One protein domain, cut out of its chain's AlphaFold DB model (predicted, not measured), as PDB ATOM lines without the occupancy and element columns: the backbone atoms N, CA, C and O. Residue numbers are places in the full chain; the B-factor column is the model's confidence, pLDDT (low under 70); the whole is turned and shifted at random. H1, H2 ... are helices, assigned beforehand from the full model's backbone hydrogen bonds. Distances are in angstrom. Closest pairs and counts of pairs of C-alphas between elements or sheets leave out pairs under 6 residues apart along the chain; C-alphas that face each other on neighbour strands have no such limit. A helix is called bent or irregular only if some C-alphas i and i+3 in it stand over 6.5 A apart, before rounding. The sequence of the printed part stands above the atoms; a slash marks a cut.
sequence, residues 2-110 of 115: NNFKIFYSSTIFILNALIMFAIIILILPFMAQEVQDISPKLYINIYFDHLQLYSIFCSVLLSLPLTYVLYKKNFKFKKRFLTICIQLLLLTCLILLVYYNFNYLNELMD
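Overview. This is residues 2 to 110 of the 115 residues of an uncharacterized protein of Psychrobacillus sp. OK028 (UniProt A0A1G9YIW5). Three long helices, H1, H4 and H5, run side by side as an elongated up-and-down bundle, each against the one before it. The short helices H2, H3 and H6 gather at one end as a small head. The printed part has 109 residues with six named helices, H1 to H6 in chain order, and no named strand; the class is all helix. It is only just loose, close to compact, with a radius of gyration of the C-alphas of 16.0 A and spans of 50 by 25 by 20 A.

Arrangement. H1, residues 2 to 31, is the hub. With residues 12 to 26 alone it touches H5, residues 77 to 100, closest at C-alphas Ile 19 and Leu 91, 5.6 A, at a shallow tilt of 28 degrees, the same way. H4, residues 50 to 72, touches H1 at C-alphas Ile 23 and Ile 56, 6.6 A, a shallow tilt of 31 degrees, opposite ways. H4 and H5 form a helical hairpin, closest at C-alphas Ser 59 and Leu 90, 6.4 A. H1 and H2, residues 33 to 38, touch only at the corner. H6, residues 102 to 109, and H3, residues 40 to 48, only just touch, with 3 pairs of C-alphas within 8 A, the closest Leu 42 and Tyr 104, 5.5 A. In H2, H3, H5 and H6 every O i to N i+4 pair is within hydrogen-bond range; H1 has 24 of 26, H4 18 of 19.

Along the chain. H1 spans 41.3 A from C-alpha 2 at (50.051, 44.389, 5.062), with a kink of 38 degrees near residue 25; it is irregular, C-alphas 26 and 29 being 7.3 A apart. H4 spans 33.4 A and H5 34.8 A. H6 ends at C-alpha 109 (30.649, 30.478, 40.214).

Size, cuts and confidence. The C-alphas of Asn 2 and Asp 37, the two farthest apart, are 50.5 A apart. The printed part has no cut, and the five links are tight. Mean pLDDT of the printed part is 82.7; residues 2, 70 and 74 are under 70.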
ATOM      1  N   ASN A   2      50.432  45.674   4.442       62.69
ATOM      2  CA  ASN A   2      50.051  44.389   5.062       62.69
ATOM      3  C   ASN A   2      49.768  44.463   6.573       62.69
ATOM      4  O   ASN A   2      48.768  43.906   7.017       62.69
ATOM      5  N   ASN A   3      50.563  45.213   7.343       73.12
ATOM      6  CA  ASN A   3      50.400  45.286   8.805       73.12
ATOM      7  C   ASN A   3      49.023  45.828   9.221       73.12
ATOM      8  O   ASN A   3      48.414  45.317  10.152       73.12
ATOM      9  N   PHE A   4      48.487  46.803   8.480       73.75
ATOM     10  CA  PHE A   4      47.162  47.369   8.751       73.75
ATOM     11  C   PHE A   4      46.030  46.357   8.523       73.75
ATOM     12  O   PHE A   4      45.064  46.312   9.281       73.75
ATOM     13  N   LYS A   5      46.146  45.516   7.488       73.81
ATOM     14  CA  LYS A   5      45.155  44.469   7.198       73.81
ATOM     15  C   LYS A   5      45.181  43.370   8.264       73.81
ATOM     16  O   LYS A   5      44.114  42.908   8.667       73.81
ATOM     17  N   ILE A   6      46.377  42.983   8.710       78.88
ATOM     18  CA  ILE A   6      46.567  41.993   9.778       78.88
ATOM     19  C   ILE A   6      45.978  42.530  11.082       78.88
ATOM     20  O   ILE A   6      45.092  41.895  11.636       78.88
ATOM     21  N   PHE A   7      46.374  43.739  11.492       82.38
ATOM     22  CA  PHE A   7      45.860  44.385  12.701       82.38
ATOM     23  C   PHE A   7      44.329  44.444  12.711       82.38
ATOM     24  O   PHE A   7      43.700  43.959  13.642       82.38
ATOM     25  N   TYR A   8      43.724  44.939  11.626       80.81
ATOM     26  CA  TYR A   8      42.269  45.021  11.492       80.81
ATOM     27  C   TYR A   8      41.573  43.658  11.626       80.81
ATOM     28  O   TYR A   8      40.554  43.543  12.307       80.81
ATOM     29  N   SER A   9      42.124  42.626  10.984       79.44
ATOM     30  CA  SER A   9      41.552  41.276  11.029       79.44
ATOM     31  C   SER A   9      41.650  40.682  12.435       79.44
ATOM     32  O   SER A   9      40.677  40.113  12.925       79.44
ATOM     33  N   SER A  10      42.786  40.879  13.112       84.25
ATOM     34  CA  SER A  10      42.980  40.452  14.499       84.25
ATOM     35  C   SER A  10      42.025  41.163  15.459       84.25
ATOM     36  O   SER A  10      41.431  40.510  16.309       84.25
ATOM     37  N   THR A  11      41.810  42.474  15.304       86.69
ATOM     38  CA  THR A  11      40.872  43.229  16.152       86.69
ATOM     39  C   THR A  11      39.443  42.703  16.031       86.69
ATOM     40  O   THR A  11      38.790  42.495  17.048       86.69
ATOM     41  N   ILE A  12      38.963  42.435  14.810       84.38
ATOM     42  CA  ILE A  12      37.628  41.850  14.599       84.38
ATOM     43  C   ILE A  12      37.522  40.473  15.245       84.38
ATOM     44  O   ILE A  12      36.498  40.153  15.845       84.38
ATOM     45  N   PHE A  13      38.563  39.653  15.103       84.25
ATOM     46  CA  PHE A  13      38.581  38.316  15.679       84.25
ATOM     47  C   PHE A  13      38.488  38.368  17.207       84.25
ATOM     48  O   PHE A  13      37.635  37.699  17.785       84.25
ATOM     49  N   ILE A  14      39.294  39.222  17.847       89.50
ATOM     50  CA  ILE A  14      39.269  39.429  19.300       89.50
ATOM     51  C   ILE A  14      37.897  39.948  19.750       89.50
ATOM     52  O   ILE A  14      37.319  39.403  20.686       89.50
ATOM     53  N   LEU A  15      37.339  40.953  19.066       89.44
ATOM     54  CA  LEU A  15      36.017  41.495  19.399       89.44
ATOM     55  C   LEU A  15      34.919  40.433  19.301       89.44
ATOM     56  O   LEU A  15      34.092  40.328  20.200       89.44
ATOM     57  N   ASN A  16      34.928  39.616  18.249       86.94
ATOM     58  CA  ASN A  16      33.970  38.522  18.122       86.94
ATOM     59  C   ASN A  16      34.143  37.457  19.197       86.94
ATOM     60  O   ASN A  16      33.141  36.977  19.714       86.94
ATOM     61  N   ALA A  17      35.378  37.094  19.543       88.38
ATOM     62  CA  ALA A  17      35.626  36.141  20.616       88.38
ATOM     63  C   ALA A  17      35.038  36.647  21.944       88.38
ATOM     64  O   ALA A  17      34.357  35.891  22.630       88.38
ATOM     65  N   LEU A  18      35.210  37.937  22.256       92.12
ATOM     66  CA  LEU A  18      34.629  38.561  23.451       92.12
ATOM     67  C   LEU A  18      33.096  38.605  23.412       92.12
ATOM     68  O   LEU A  18      32.453  38.292  24.410       92.12
ATOM     69  N   ILE A  19      32.503  38.949  22.264       90.94
ATOM     70  CA  ILE A  19      31.043  38.940  22.073       90.94
ATOM     71  C   ILE A  19      30.488  37.527  22.283       90.94
ATOM     72  O   ILE A  19      29.539  37.345  23.040       90.94
ATOM     73  N   MET A  20      31.094  36.524  21.642       89.19
ATOM     74  CA  MET A  20      30.681  35.127  21.774       89.19
ATOM     75  C   MET A  20      30.835  34.630  23.209       89.19
ATOM     76  O   MET A  20      29.939  33.966  23.714       89.19
ATOM     77  N   PHE A  21      31.930  34.987  23.882       90.69
ATOM     78  CA  PHE A  21      32.147  34.646  25.283       90.69
ATOM     79  C   PHE A  21      31.058  35.231  26.193       90.69
ATOM     80  O   PHE A  21      30.459  34.500  26.978       90.69
ATOM     81  N   ALA A  22      30.738  36.519  26.037       89.56
ATOM     82  CA  ALA A  22      29.676  37.165  26.808       89.56
ATOM     83  C   ALA A  22      28.299  36.534  26.541       89.56
ATOM     84  O   ALA A  22      27.534  36.303  27.474       89.56
ATOM     85  N   ILE A  23      28.000  36.201  25.281       89.38
ATOM     86  CA  ILE A  23      26.773  35.485  24.915       89.38
ATOM     87  C   ILE A  23      26.722  34.124  25.613       89.38
ATOM     88  O   ILE A  23      25.703  33.814  26.216       89.38
ATOM     89  N   ILE A  24      27.800  33.331  25.554       88.75
ATOM     90  CA  ILE A  24      27.859  31.990  26.157       88.75
ATOM     91  C   ILE A  24      27.559  32.050  27.656       88.75
ATOM     92  O   ILE A  24      26.759  31.255  28.141       88.75
ATOM     93  N   ILE A  25      28.143  33.013  28.373       87.56
ATOM     94  CA  ILE A  25      27.878  33.213  29.805       87.56
ATOM     95  C   ILE A  25      26.389  33.485  30.056       87.56
ATOM     96  O   ILE A  25      25.795  32.879  30.942       87.56
ATOM     97  N   LEU A  26      25.776  34.370  29.267       87.25
ATOM     98  CA  LEU A  26      24.377  34.765  29.453       87.25
ATOM     99  C   LEU A  26      23.377  33.666  29.063       87.25
ATOM    100  O   LEU A  26      22.292  33.601  29.636       87.25
ATOM    101  N   ILE A  27      23.718  32.804  28.100       87.94
ATOM    102  CA  ILE A  27      22.843  31.701  27.669       87.94
ATOM    103  C   ILE A  27      23.054  30.409  28.465       87.94
ATOM    104  O   ILE A  27      22.240  29.498  28.345       87.94
ATOM    105  N   LEU A  28      24.123  30.310  29.260       83.88
ATOM    106  CA  LEU A  28      24.446  29.138  30.076       83.88
ATOM    107  C   LEU A  28      23.249  28.568  30.870       83.88
ATOM    108  O   LEU A  28      23.012  27.363  30.754       83.88
ATOM    109  N   PRO A  29      22.436  29.374  31.590       80.81
ATOM    110  CA  PRO A  29      21.267  28.864  32.321       80.81
ATOM    111  C   PRO A  29      20.171  28.260  31.430       80.81
ATOM    112  O   PRO A  29      19.299  27.564  31.934       80.81
ATOM    113  N   PHE A  30      20.189  28.506  30.116       82.56
ATOM    114  CA  PHE A  30      19.251  27.905  29.160       82.56
ATOM    115  C   PHE A  30      19.765  26.587  28.568       82.56
ATOM    116  O   PHE A  30      19.004  25.878  27.913       82.56
ATOM    117  N   MET A  31      21.053  26.275  28.743       81.88
ATOM    118  CA  MET A  31      21.707  25.121  28.114       81.88
ATOM    119  C   MET A  31      21.820  23.913  29.046       81.88
ATOM    120  O   MET A  31      21.941  22.790  28.559       81.88
ATOM    121  N   ALA A  32      21.788  24.121  30.363       79.12
ATOM    122  CA  ALA A  32      21.948  23.060  31.349       79.12
ATOM    123  C   ALA A  32      20.979  23.239  32.522       79.12
ATOM    124  O   ALA A  32      20.995  24.270  33.194       79.12
ATOM    125  N   GLN A  33      20.182  22.202  32.790       78.31
ATOM    126  CA  GLN A  33      19.235  22.180  33.907       78.31
ATOM    127  C   GLN A  33      19.952  22.375  35.251       78.31
ATOM    128  O   GLN A  33      19.511  23.170  36.066       78.31
ATOM    129  N   GLU A  34      21.118  21.751  35.427       79.19
ATOM    130  CA  GLU A  34      21.934  21.880  36.643       79.19
ATOM    131  C   GLU A  34      22.312  23.342  36.946       79.19
ATOM    132  O   GLU A  34      22.333  23.759  38.098       79.19
ATOM    133  N   VAL A  35      22.552  24.157  35.913       74.88
ATOM    134  CA  VAL A  35      22.863  25.590  36.063       74.88
ATOM    135  C   VAL A  35      21.610  26.375  36.454       74.88
ATOM    136  O   VAL A  35      21.674  27.284  37.283       74.88
ATOM    137  N   GLN A  36      20.456  26.011  35.886       81.38
ATOM    138  CA  GLN A  36      19.169  26.583  36.275       81.38
ATOM    139  C   GLN A  36      18.822  26.253  37.732       81.38
ATOM    140  O   GLN A  36      18.271  27.104  38.424       81.38
ATOM    141  N   ASP A  37      19.168  25.057  38.203       80.12
ATOM    142  CA  ASP A  37      18.890  24.626  39.570       80.12
ATOM    143  C   ASP A  37      19.781  25.356  40.595       80.12
ATOM    144  O   ASP A  37      19.320  25.655  41.697       80.12
ATOM    145  N   ILE A  38      21.020  25.719  40.224       78.69
ATOM    146  CA  ILE A  38      21.941  26.499  41.076       78.69
ATOM    147  C   ILE A  38      21.502  27.969  41.185       78.69
ATOM    148  O   ILE A  38      21.446  28.509  42.288       78.69
ATOM    149  N   SER A  39      21.162  28.626  40.067       77.00
ATOM    150  CA  SER A  39      20.663  30.014  40.082       77.00
ATOM    151  C   SER A  39      19.389  30.171  39.238       77.00
ATOM    152  O   SER A  39      19.409  30.734  38.136       77.00
ATOM    153  N   PRO A  40      18.223  29.744  39.762       80.38
ATOM    154  CA  PRO A  40      16.953  29.838  39.036       80.38
ATOM    155  C   PRO A  40      16.540  31.292  38.801       80.38
ATOM    156  O   PRO A  40      15.843  31.606  37.834       80.38
ATOM    157  N   LYS A  41      17.010  32.208  39.657       81.62
ATOM    158  CA  LYS A  41      16.781  33.647  39.519       81.62
ATOM    159  C   LYS A  41      17.446  34.216  38.269       81.62
ATOM    160  O   LYS A  41      16.827  35.065  37.638       81.62
ATOM    161  N   LEU A  42      18.630  33.732  37.872       80.62
ATOM    162  CA  LEU A  42      19.279  34.153  36.625       80.62
ATOM    163  C   LEU A  42      18.401  33.818  35.416       80.62
ATOM    164  O   LEU A  42      18.128  34.682  34.584       80.62
ATOM    165  N   TYR A  43      17.924  32.572  35.352       81.94
ATOM    166  CA  TYR A  43      17.034  32.113  34.289       81.94
ATOM    167  C   TYR A  43      15.757  32.954  34.241       81.94
ATOM    168  O   TYR A  43      15.409  33.480  33.189       81.94
ATOM    169  N   ILE A  44      15.082  33.126  35.383       82.69
ATOM    170  CA  ILE A  44      13.836  33.897  35.474       82.69
ATOM    171  C   ILE A  44      14.078  35.351  35.058       82.69
ATOM    172  O   ILE A  44      13.312  35.887  34.262       82.69
ATOM    173  N   ASN A  45      15.150  35.979  35.542       83.75
ATOM    174  CA  ASN A  45      15.452  37.373  35.240       83.75
ATOM    175  C   ASN A  45      15.695  37.583  33.741       83.75
ATOM    176  O   ASN A  45      15.111  38.486  33.151       83.75
ATOM    177  N   ILE A  46      16.486  36.715  33.102       82.44
ATOM    178  CA  ILE A  46      16.762  36.821  31.662       82.44
ATOM    179  C   ILE A  46      15.537  36.416  30.825       82.44
ATOM    180  O   ILE A  46      15.284  37.020  29.785       82.44
ATOM    181  N   TYR A  47      14.771  35.406  31.245       82.19
ATOM    182  CA  TYR A  47      13.624  34.897  30.487       82.19
ATOM    183  C   TYR A  47      12.422  35.850  30.517       82.19
ATOM    184  O   TYR A  47      11.789  36.079  29.484       82.19
ATOM    185  N   PHE A  48      12.104  36.413  31.686       82.94
ATOM    186  CA  PHE A  48      10.980  37.339  31.840       82.94
ATOM    187  C   PHE A  48      11.327  38.768  31.419       82.94
ATOM    188  O   PHE A  48      10.436  39.494  30.973       82.94
ATOM    189  N   ASP A  49      12.597  39.177  31.488       84.44
ATOM    190  CA  ASP A  49      13.027  40.443  30.904       84.44
ATOM    191  C   ASP A  49      13.277  40.290  29.398       84.44
ATOM    192  O   ASP A  49      14.387  40.043  28.913       84.44
ATOM    193  N   HIS A  50      12.200  40.478  28.634       80.38
ATOM    194  CA  HIS A  50      12.221  40.408  27.177       80.38
ATOM    195  C   HIS A  50      13.281  41.318  26.540       80.38
ATOM    196  O   HIS A  50      13.799  40.980  25.476       80.38
ATOM    197  N   LEU A  51      13.648  42.446  27.166       83.25
ATOM    198  CA  LEU A  51      14.688  43.321  26.626       83.25
ATOM    199  C   LEU A  51      16.065  42.657  26.682       83.25
ATOM    200  O   LEU A  51      16.819  42.757  25.711       83.25
ATOM    201  N   GLN A  52      16.390  41.950  27.766       83.31
ATOM    202  CA  GLN A  52      17.658  41.222  27.886       83.31
ATOM    203  C   GLN A  52      17.709  40.070  26.885       83.31
ATOM    204  O   GLN A  52      18.678  39.944  26.132       83.31
ATOM    205  N   LEU A  53      16.628  39.292  26.803       84.69
ATOM    206  CA  LEU A  53      16.523  38.160  25.889       84.69
ATOM    207  C   LEU A  53      16.635  38.592  24.418       84.69
ATOM    208  O   LEU A  53      17.424  38.022  23.660       84.69
ATOM    209  N   TYR A  54      15.918  39.645  24.010       86.12
ATOM    210  CA  TYR A  54      16.028  40.193  22.655       86.12
ATOM    211  C   TYR A  54      17.402  40.798  22.380       86.12
ATOM    212  O   TYR A  54      17.903  40.665  21.265       86.12
ATOM    213  N   SER A  55      18.042  41.417  23.372       84.12
ATOM    214  CA  SER A  55      19.396  41.956  23.217       84.12
ATOM    215  C   SER A  55      20.423  40.848  22.986       84.12
ATOM    216  O   SER A  55      21.270  40.980  22.100       84.12
ATOM    217  N   ILE A  56      20.314  39.723  23.701       85.25
ATOM    218  CA  ILE A  56      21.148  38.532  23.476       85.25
ATOM    219  C   ILE A  56      20.874  37.949  22.083       85.25
ATOM    220  O   ILE A  56      21.810  37.716  21.317       85.25
ATOM    221  N   PHE A  57      19.603  37.779  21.711       87.31
ATOM    222  CA  PHE A  57      19.230  37.209  20.415       87.31
ATOM    223  C   PHE A  57      19.701  38.075  19.239       87.31
ATOM    224  O   PHE A  57      20.352  37.576  18.321       87.31
ATOM    225  N   CYS A  58      19.457  39.387  19.288       85.94
ATOM    226  CA  CYS A  58      19.960  40.339  18.299       85.94
ATOM    227  C   CYS A  58      21.491  40.323  18.233       85.94
ATOM    228  O   CYS A  58      22.056  40.404  17.142       85.94
ATOM    229  N   SER A  59      22.166  40.171  19.375       85.06
ATOM    230  CA  SER A  59      23.626  40.095  19.433       85.06
ATOM    231  C   SER A  59      24.173  38.873  18.692       85.06
ATOM    232  O   SER A  59      25.108  39.010  17.903       85.06
ATOM    233  N   VAL A  60      23.555  37.701  18.870       84.00
ATOM    234  CA  VAL A  60      23.878  36.471  18.121       84.00
ATOM    235  C   VAL A  60      23.594  36.644  16.629       84.00
ATOM    236  O   VAL A  60      24.427  36.323  15.777       84.00
ATOM    237  N   LEU A  61      22.413  37.171  16.304       85.69
ATOM    238  CA  LEU A  61      21.934  37.278  14.928       85.69
ATOM    239  C   LEU A  61      22.757  38.286  14.119       85.69
ATOM    240  O   LEU A  61      22.919  38.108  12.917       85.69
ATOM    241  N   LEU A  62      23.322  39.308  14.766       83.62
ATOM    242  CA  LEU A  62      24.217  40.277  14.137       83.62
ATOM    243  C   LEU A  62      25.671  39.794  14.080       83.62
ATOM    244  O   LEU A  62      26.329  40.010  13.059       83.62
ATOM    245  N   SER A  63      26.187  39.138  15.127       79.38
ATOM    246  CA  SER A  63      27.605  38.754  15.204       79.38
ATOM    247  C   SER A  63      28.006  37.761  14.104       79.38
ATOM    248  O   SER A  63      29.024  37.961  13.437       79.38
ATOM    249  N   LEU A  64      27.177  36.750  13.825       76.19
ATOM    250  CA  LEU A  64      27.434  35.731  12.797       76.19
ATOM    251  C   LEU A  64      27.574  36.309  11.371       76.19
ATOM    252  O   LEU A  64      28.628  36.117  10.747       76.19
ATOM    253  N   PRO A  65      26.587  37.048  10.824       79.25
ATOM    254  CA  PRO A  65      26.693  37.619   9.488       79.25
ATOM    255  C   PRO A  65      27.764  38.706   9.408       79.25
ATOM    256  O   PRO A  65      28.455  38.771   8.392       79.25
ATOM    257  N   LEU A  66      27.965  39.519  10.457       75.12
ATOM    258  CA  LEU A  66      29.052  40.505  10.482       75.12
ATOM    259  C   LEU A  66      30.410  39.815  10.328       75.12
ATOM    260  O   LEU A  66      31.197  40.208   9.468       75.12
ATOM    261  N   THR A  67      30.651  38.735  11.069       73.94
ATOM    262  CA  THR A  67      31.893  37.950  10.980       73.94
ATOM    263  C   THR A  67      32.111  37.376   9.586       73.94
ATOM    264  O   THR A  67      33.174  37.563   8.989       73.94
ATOM    265  N   TYR A  68      31.089  36.718   9.033       77.44
ATOM    266  CA  TYR A  68      31.161  36.105   7.706       77.44
ATOM    267  C   TYR A  68      31.432  37.138   6.608       77.44
ATOM    268  O   TYR A  68      32.287  36.953   5.733       77.44
ATOM    269  N   VAL A  69      30.710  38.257   6.660       75.19
ATOM    270  CA  VAL A  69      30.809  39.331   5.678       75.19
ATOM    271  C   VAL A  69      32.200  39.974   5.714       75.19
ATOM    272  O   VAL A  69      32.771  40.220   4.648       75.19
ATOM    273  N   LEU A  70      32.777  40.180   6.901       69.50
ATOM    274  CA  LEU A  70      34.122  40.743   7.079       69.50
ATOM    275  C   LEU A  70      35.229  39.813   6.585       69.50
ATOM    276  O   LEU A  70      36.187  40.288   5.979       69.50
ATOM    277  N   TYR A  71      35.089  38.505   6.808       70.25
ATOM    278  CA  TYR A  71      36.058  37.520   6.334       70.25
ATOM    279  C   TYR A  71      36.093  37.452   4.799       70.25
ATOM    280  O   TYR A  71      37.161  37.412   4.189       70.25
ATOM    281  N   LYS A  72      34.918  37.486   4.155       71.75
ATOM    282  CA  LYS A  72      34.795  37.259   2.708       71.75
ATOM    283  C   LYS A  72      35.022  38.508   1.850       71.75
ATOM    284  O   LYS A  72      35.408  38.379   0.689       71.75
ATOM    285  N   LYS A  73      34.755  39.718   2.359       72.75
ATOM    286  CA  LYS A  73      34.780  40.955   1.552       72.75
ATOM    287  C   LYS A  73      35.816  41.966   2.040       72.75
ATOM    288  O   LYS A  73      35.791  42.433   3.173       72.75
ATOM    289  N   ASN A  74      36.655  42.440   1.115       69.44
ATOM    290  CA  ASN A  74      37.490  43.621   1.339       69.44
ATOM    291  C   ASN A  74      36.631  44.896   1.294       69.44
ATOM    292  O   ASN A  74      36.379  45.465   0.235       69.44
ATOM    293  N   PHE A  75      36.190  45.372   2.457       71.12
ATOM    294  CA  PHE A  75      35.429  46.620   2.561       71.12
ATOM    295  C   PHE A  75      36.293  47.877   2.419       71.12
ATOM    296  O   PHE A  75      37.470  47.871   2.777       71.12
ATOM    297  N   LYS A  76      35.685  48.984   1.961       78.69
ATOM    298  CA  LYS A  76      36.273  50.335   2.045       78.69
ATOM    299  C   LYS A  76      36.438  50.750   3.513       78.69
ATOM    300  O   LYS A  76      35.626  50.360   4.352       78.69
ATOM    301  N   PHE A  77      37.420  51.606   3.803       77.19
ATOM    302  CA  PHE A  77      37.762  52.062   5.160       77.19
ATOM    303  C   PHE A  77      36.551  52.539   5.987       77.19
ATOM    304  O   PHE A  77      36.383  52.104   7.120       77.19
ATOM    305  N   LYS A  78      35.638  53.330   5.400       81.19
ATOM    306  CA  LYS A  78      34.415  53.800   6.087       81.19
ATOM    307  C   LYS A  78      33.544  52.659   6.627       81.19
ATOM    308  O   LYS A  78      33.096  52.711   7.764       81.19
ATOM    309  N   LYS A  79      33.326  51.612   5.821       81.69
ATOM    310  CA  LYS A  79      32.528  50.444   6.227       81.69
ATOM    311  C   LYS A  79      33.260  49.617   7.282       81.69
ATOM    312  O   LYS A  79      32.632  49.147   8.216       81.69
ATOM    313  N   ARG A  80      34.589  49.509   7.166       79.75
ATOM    314  CA  ARG A  80      35.429  48.819   8.151       79.75
ATOM    315  C   ARG A  80      35.340  49.443   9.541       79.75
ATOM    316  O   ARG A  80      35.204  48.714  10.518       79.75
ATOM    317  N   PHE A  81      35.411  50.772   9.603       83.94
ATOM    318  CA  PHE A  81      35.291  51.530  10.844       83.94
ATOM    319  C   PHE A  81      33.895  51.387  11.457       83.94
ATOM    320  O   PHE A  81      33.781  51.020  12.619       83.94
ATOM    321  N   LEU A  82      32.840  51.566  10.650       85.56
ATOM    322  CA  LEU A  82      31.455  51.392  11.099       85.56
ATOM    323  C   LEU A  82      31.225  50.010  11.726       85.56
ATOM    324  O   LEU A  82      30.592  49.905  12.769       85.56
ATOM    325  N   THR A  83      31.762  48.954  11.115       83.56
ATOM    326  CA  THR A  83      31.640  47.595  11.649       83.56
ATOM    327  C   THR A  83      32.300  47.436  13.017       83.56
ATOM    328  O   THR A  83      31.688  46.843  13.900       83.56
ATOM    329  N   ILE A  84      33.498  47.994  13.219       85.94
ATOM    330  CA  ILE A  84      34.144  47.985  14.540       85.94
ATOM    331  C   ILE A  84      33.275  48.729  15.556       85.94
ATOM    332  O   ILE A  84      33.061  48.222  16.651       85.94
ATOM    333  N   CYS A  85      32.727  49.893  15.194       88.69
ATOM    334  CA  CYS A  85      31.838  50.644  16.082       88.69
ATOM    335  C   CYS A  85      30.588  49.840  16.468       88.69
ATOM    336  O   CYS A  85      30.213  49.836  17.635       88.69
ATOM    337  N   ILE A  86      29.974  49.129  15.516       87.94
ATOM    338  CA  ILE A  86      28.815  48.263  15.784       87.94
ATOM    339  C   ILE A  86      29.204  47.113  16.722       87.94
ATOM    340  O   ILE A  86      28.485  46.853  17.681       87.94
ATOM    341  N   GLN A  87      30.340  46.449  16.482       88.06
ATOM    342  CA  GLN A  87      30.822  45.372  17.354       88.06
ATOM    343  C   GLN A  87      31.135  45.872  18.768       88.06
ATOM    344  O   GLN A  87      30.786  45.204  19.734       88.06
ATOM    345  N   LEU A  88      31.745  47.052  18.899       91.19
ATOM    346  CA  LEU A  88      32.005  47.671  20.197       91.19
ATOM    347  C   LEU A  88      30.708  48.005  20.933       91.19
ATOM    348  O   LEU A  88      30.586  47.664  22.100       91.19
ATOM    349  N   LEU A  89      29.728  48.605  20.252       91.12
ATOM    350  CA  LEU A  89      28.430  48.930  20.846       91.12
ATOM    351  C   LEU A  89      27.693  47.671  21.328       91.12
ATOM    352  O   LEU A  89      27.154  47.649  22.433       91.12
ATOM    353  N   LEU A  90      27.716  46.611  20.519       90.12
ATOM    354  CA  LEU A  90      27.126  45.314  20.848       90.12
ATOM    355  C   LEU A  90      27.839  44.677  22.051       90.12
ATOM    356  O   LEU A  90      27.182  44.232  22.988       90.12
ATOM    357  N   LEU A  91      29.174  44.725  22.084       91.81
ATOM    358  CA  LEU A  91      29.956  44.267  23.229       91.81
ATOM    359  C   LEU A  91      29.638  45.072  24.498       91.81
ATOM    360  O   LEU A  91      29.439  44.478  25.549       91.81
ATOM    361  N   THR A  92      29.543  46.403  24.420       91.81
ATOM    362  CA  THR A  92      29.168  47.244  25.568       91.81
ATOM    363  C   THR A  92      27.777  46.889  26.089       91.81
ATOM    364  O   THR A  92      27.595  46.789  27.298       91.81
ATOM    365  N   CYS A  93      26.813  46.643  25.199       91.19
ATOM    366  CA  CYS A  93      25.473  46.204  25.583       91.19
ATOM    367  C   CYS A  93      25.507  44.859  26.325       91.19
ATOM    368  O   CYS A  93      24.948  44.748  27.415       91.19
ATOM    369  N   LEU A  94      26.230  43.869  25.796       91.56
ATOM    370  CA  LEU A  94      26.389  42.570  26.454       91.56
ATOM    371  C   LEU A  94      27.114  42.679  27.800       91.56
ATOM    372  O   LEU A  94      26.706  42.035  28.758       91.56
ATOM    373  N   ILE A  95      28.150  43.516  27.904       92.81
ATOM    374  CA  ILE A  95      28.854  43.758  29.171       92.81
ATOM    375  C   ILE A  95      27.913  44.379  30.206       92.81
ATOM    376  O   ILE A  95      27.945  43.973  31.361       92.81
ATOM    377  N   LEU A  96      27.057  45.327  29.812       90.88
ATOM    378  CA  LEU A  96      26.060  45.905  30.718       90.88
ATOM    379  C   LEU A  96      25.050  44.856  31.196       90.88
ATOM    380  O   LEU A  96      24.695  44.859  32.370       90.88
ATOM    381  N   LEU A  97      24.633  43.932  30.324       89.62
ATOM    382  CA  LEU A  97      23.769  42.811  30.709       89.62
ATOM    383  C   LEU A  97      24.460  41.856  31.683       89.62
ATOM    384  O   LEU A  97      23.857  41.463  32.679       89.62
ATOM    385  N   VAL A  98      25.725  41.514  31.428       89.50
ATOM    386  CA  VAL A  98      26.541  40.710  32.351       89.50
ATOM    387  C   VAL A  98      26.685  41.425  33.692       89.50
ATOM    388  O   VAL A  98      26.494  40.803  34.729       89.50
ATOM    389  N   TYR A  99      26.957  42.730  33.685       90.69
ATOM    390  CA  TYR A  99      27.077  43.534  34.899       90.69
ATOM    391  C   TYR A  99      25.766  43.582  35.693       90.69
ATOM    392  O   TYR A  99      25.772  43.406  36.908       90.69
ATOM    393  N   TYR A 100      24.629  43.756  35.017       88.12
ATOM    394  CA  TYR A 100      23.317  43.755  35.665       88.12
ATOM    395  C   TYR A 100      22.976  42.398  36.296       88.12
ATOM    396  O   TYR A 100      22.348  42.337  37.350       88.12
ATOM    397  N   ASN A 101      23.440  41.307  35.681       86.56
ATOM    398  CA  ASN A 101      23.250  39.944  36.172       86.56
ATOM    399  C   ASN A 101      24.432  39.422  37.006       86.56
ATOM    400  O   ASN A 101      24.475  38.235  37.324       86.56
ATOM    401  N   PHE A 102      25.384  40.282  37.382       86.38
ATOM    402  CA  PHE A 102      26.652  39.865  37.983       86.38
ATOM    403  C   PHE A 102      26.471  39.070  39.278       86.38
ATOM    404  O   PHE A 102      27.129  38.056  39.467       86.38
ATOM    405  N   ASN A 103      25.537  39.479  40.139       84.31
ATOM    406  CA  ASN A 103      25.278  38.774  41.399       84.31
ATOM    407  C   ASN A 103      24.785  37.341  41.159       84.31
ATOM    408  O   ASN A 103      25.277  36.414  41.789       84.31
ATOM    409  N   TYR A 104      23.873  37.152  40.205       82.62
ATOM    410  CA  TYR A 104      23.357  35.830  39.850       82.62
ATOM    411  C   TYR A 104      24.405  34.967  39.133       82.62
ATOM    412  O   TYR A 104      24.449  33.756  39.310       82.62
ATOM    413  N   LEU A 105      25.271  35.587  38.327       83.12
ATOM    414  CA  LEU A 105      26.401  34.900  37.704       83.12
ATOM    415  C   LEU A 105      27.449  34.479  38.741       83.12
ATOM    416  O   LEU A 105      28.007  33.395  38.615       83.12
ATOM    417  N   ASN A 106      27.688  35.283  39.777       83.38
ATOM    418  CA  ASN A 106      28.573  34.900  40.876       83.38
ATOM    419  C   ASN A 106      28.003  33.741  41.689       83.38
ATOM    420  O   ASN A 106      28.763  32.845  42.024       83.38
ATOM    421  N   GLU A 107      26.687  33.698  41.928       77.69
ATOM    422  CA  GLU A 107      26.036  32.534  42.556       77.69
ATOM    423  C   GLU A 107      26.289  31.232  41.771       77.69
ATOM    424  O   GLU A 107      26.358  30.166  42.370       77.69
ATOM    425  N   LEU A 108      26.464  31.297  40.443       74.19
ATOM    426  CA  LEU A 108      26.850  30.132  39.636       74.19
ATOM    427  C   LEU A 108      28.330  29.751  39.772       74.19
ATOM    428  O   LEU A 108      28.684  28.599  39.525       74.19
ATOM    429  N   MET A 109      29.206  30.713  40.077       74.25
ATOM    430  CA  MET A 109      30.649  30.478  40.214       74.25
ATOM    431  C   MET A 109      31.044  30.089  41.641       74.25
ATOM    432  O   MET A 109      32.014  29.352  41.818       74.25
ATOM    433  N   ASP A 110      30.283  30.541  42.635       71.44
ATOM    434  CA  ASP A 110      30.374  30.073  44.011       71.44
ATOM    435  C   ASP A 110      29.751  28.675  44.088       71.44
ATOM    436  O   ASP A 110      28.558  28.498  44.330       71.44
TER     437      ASP A 110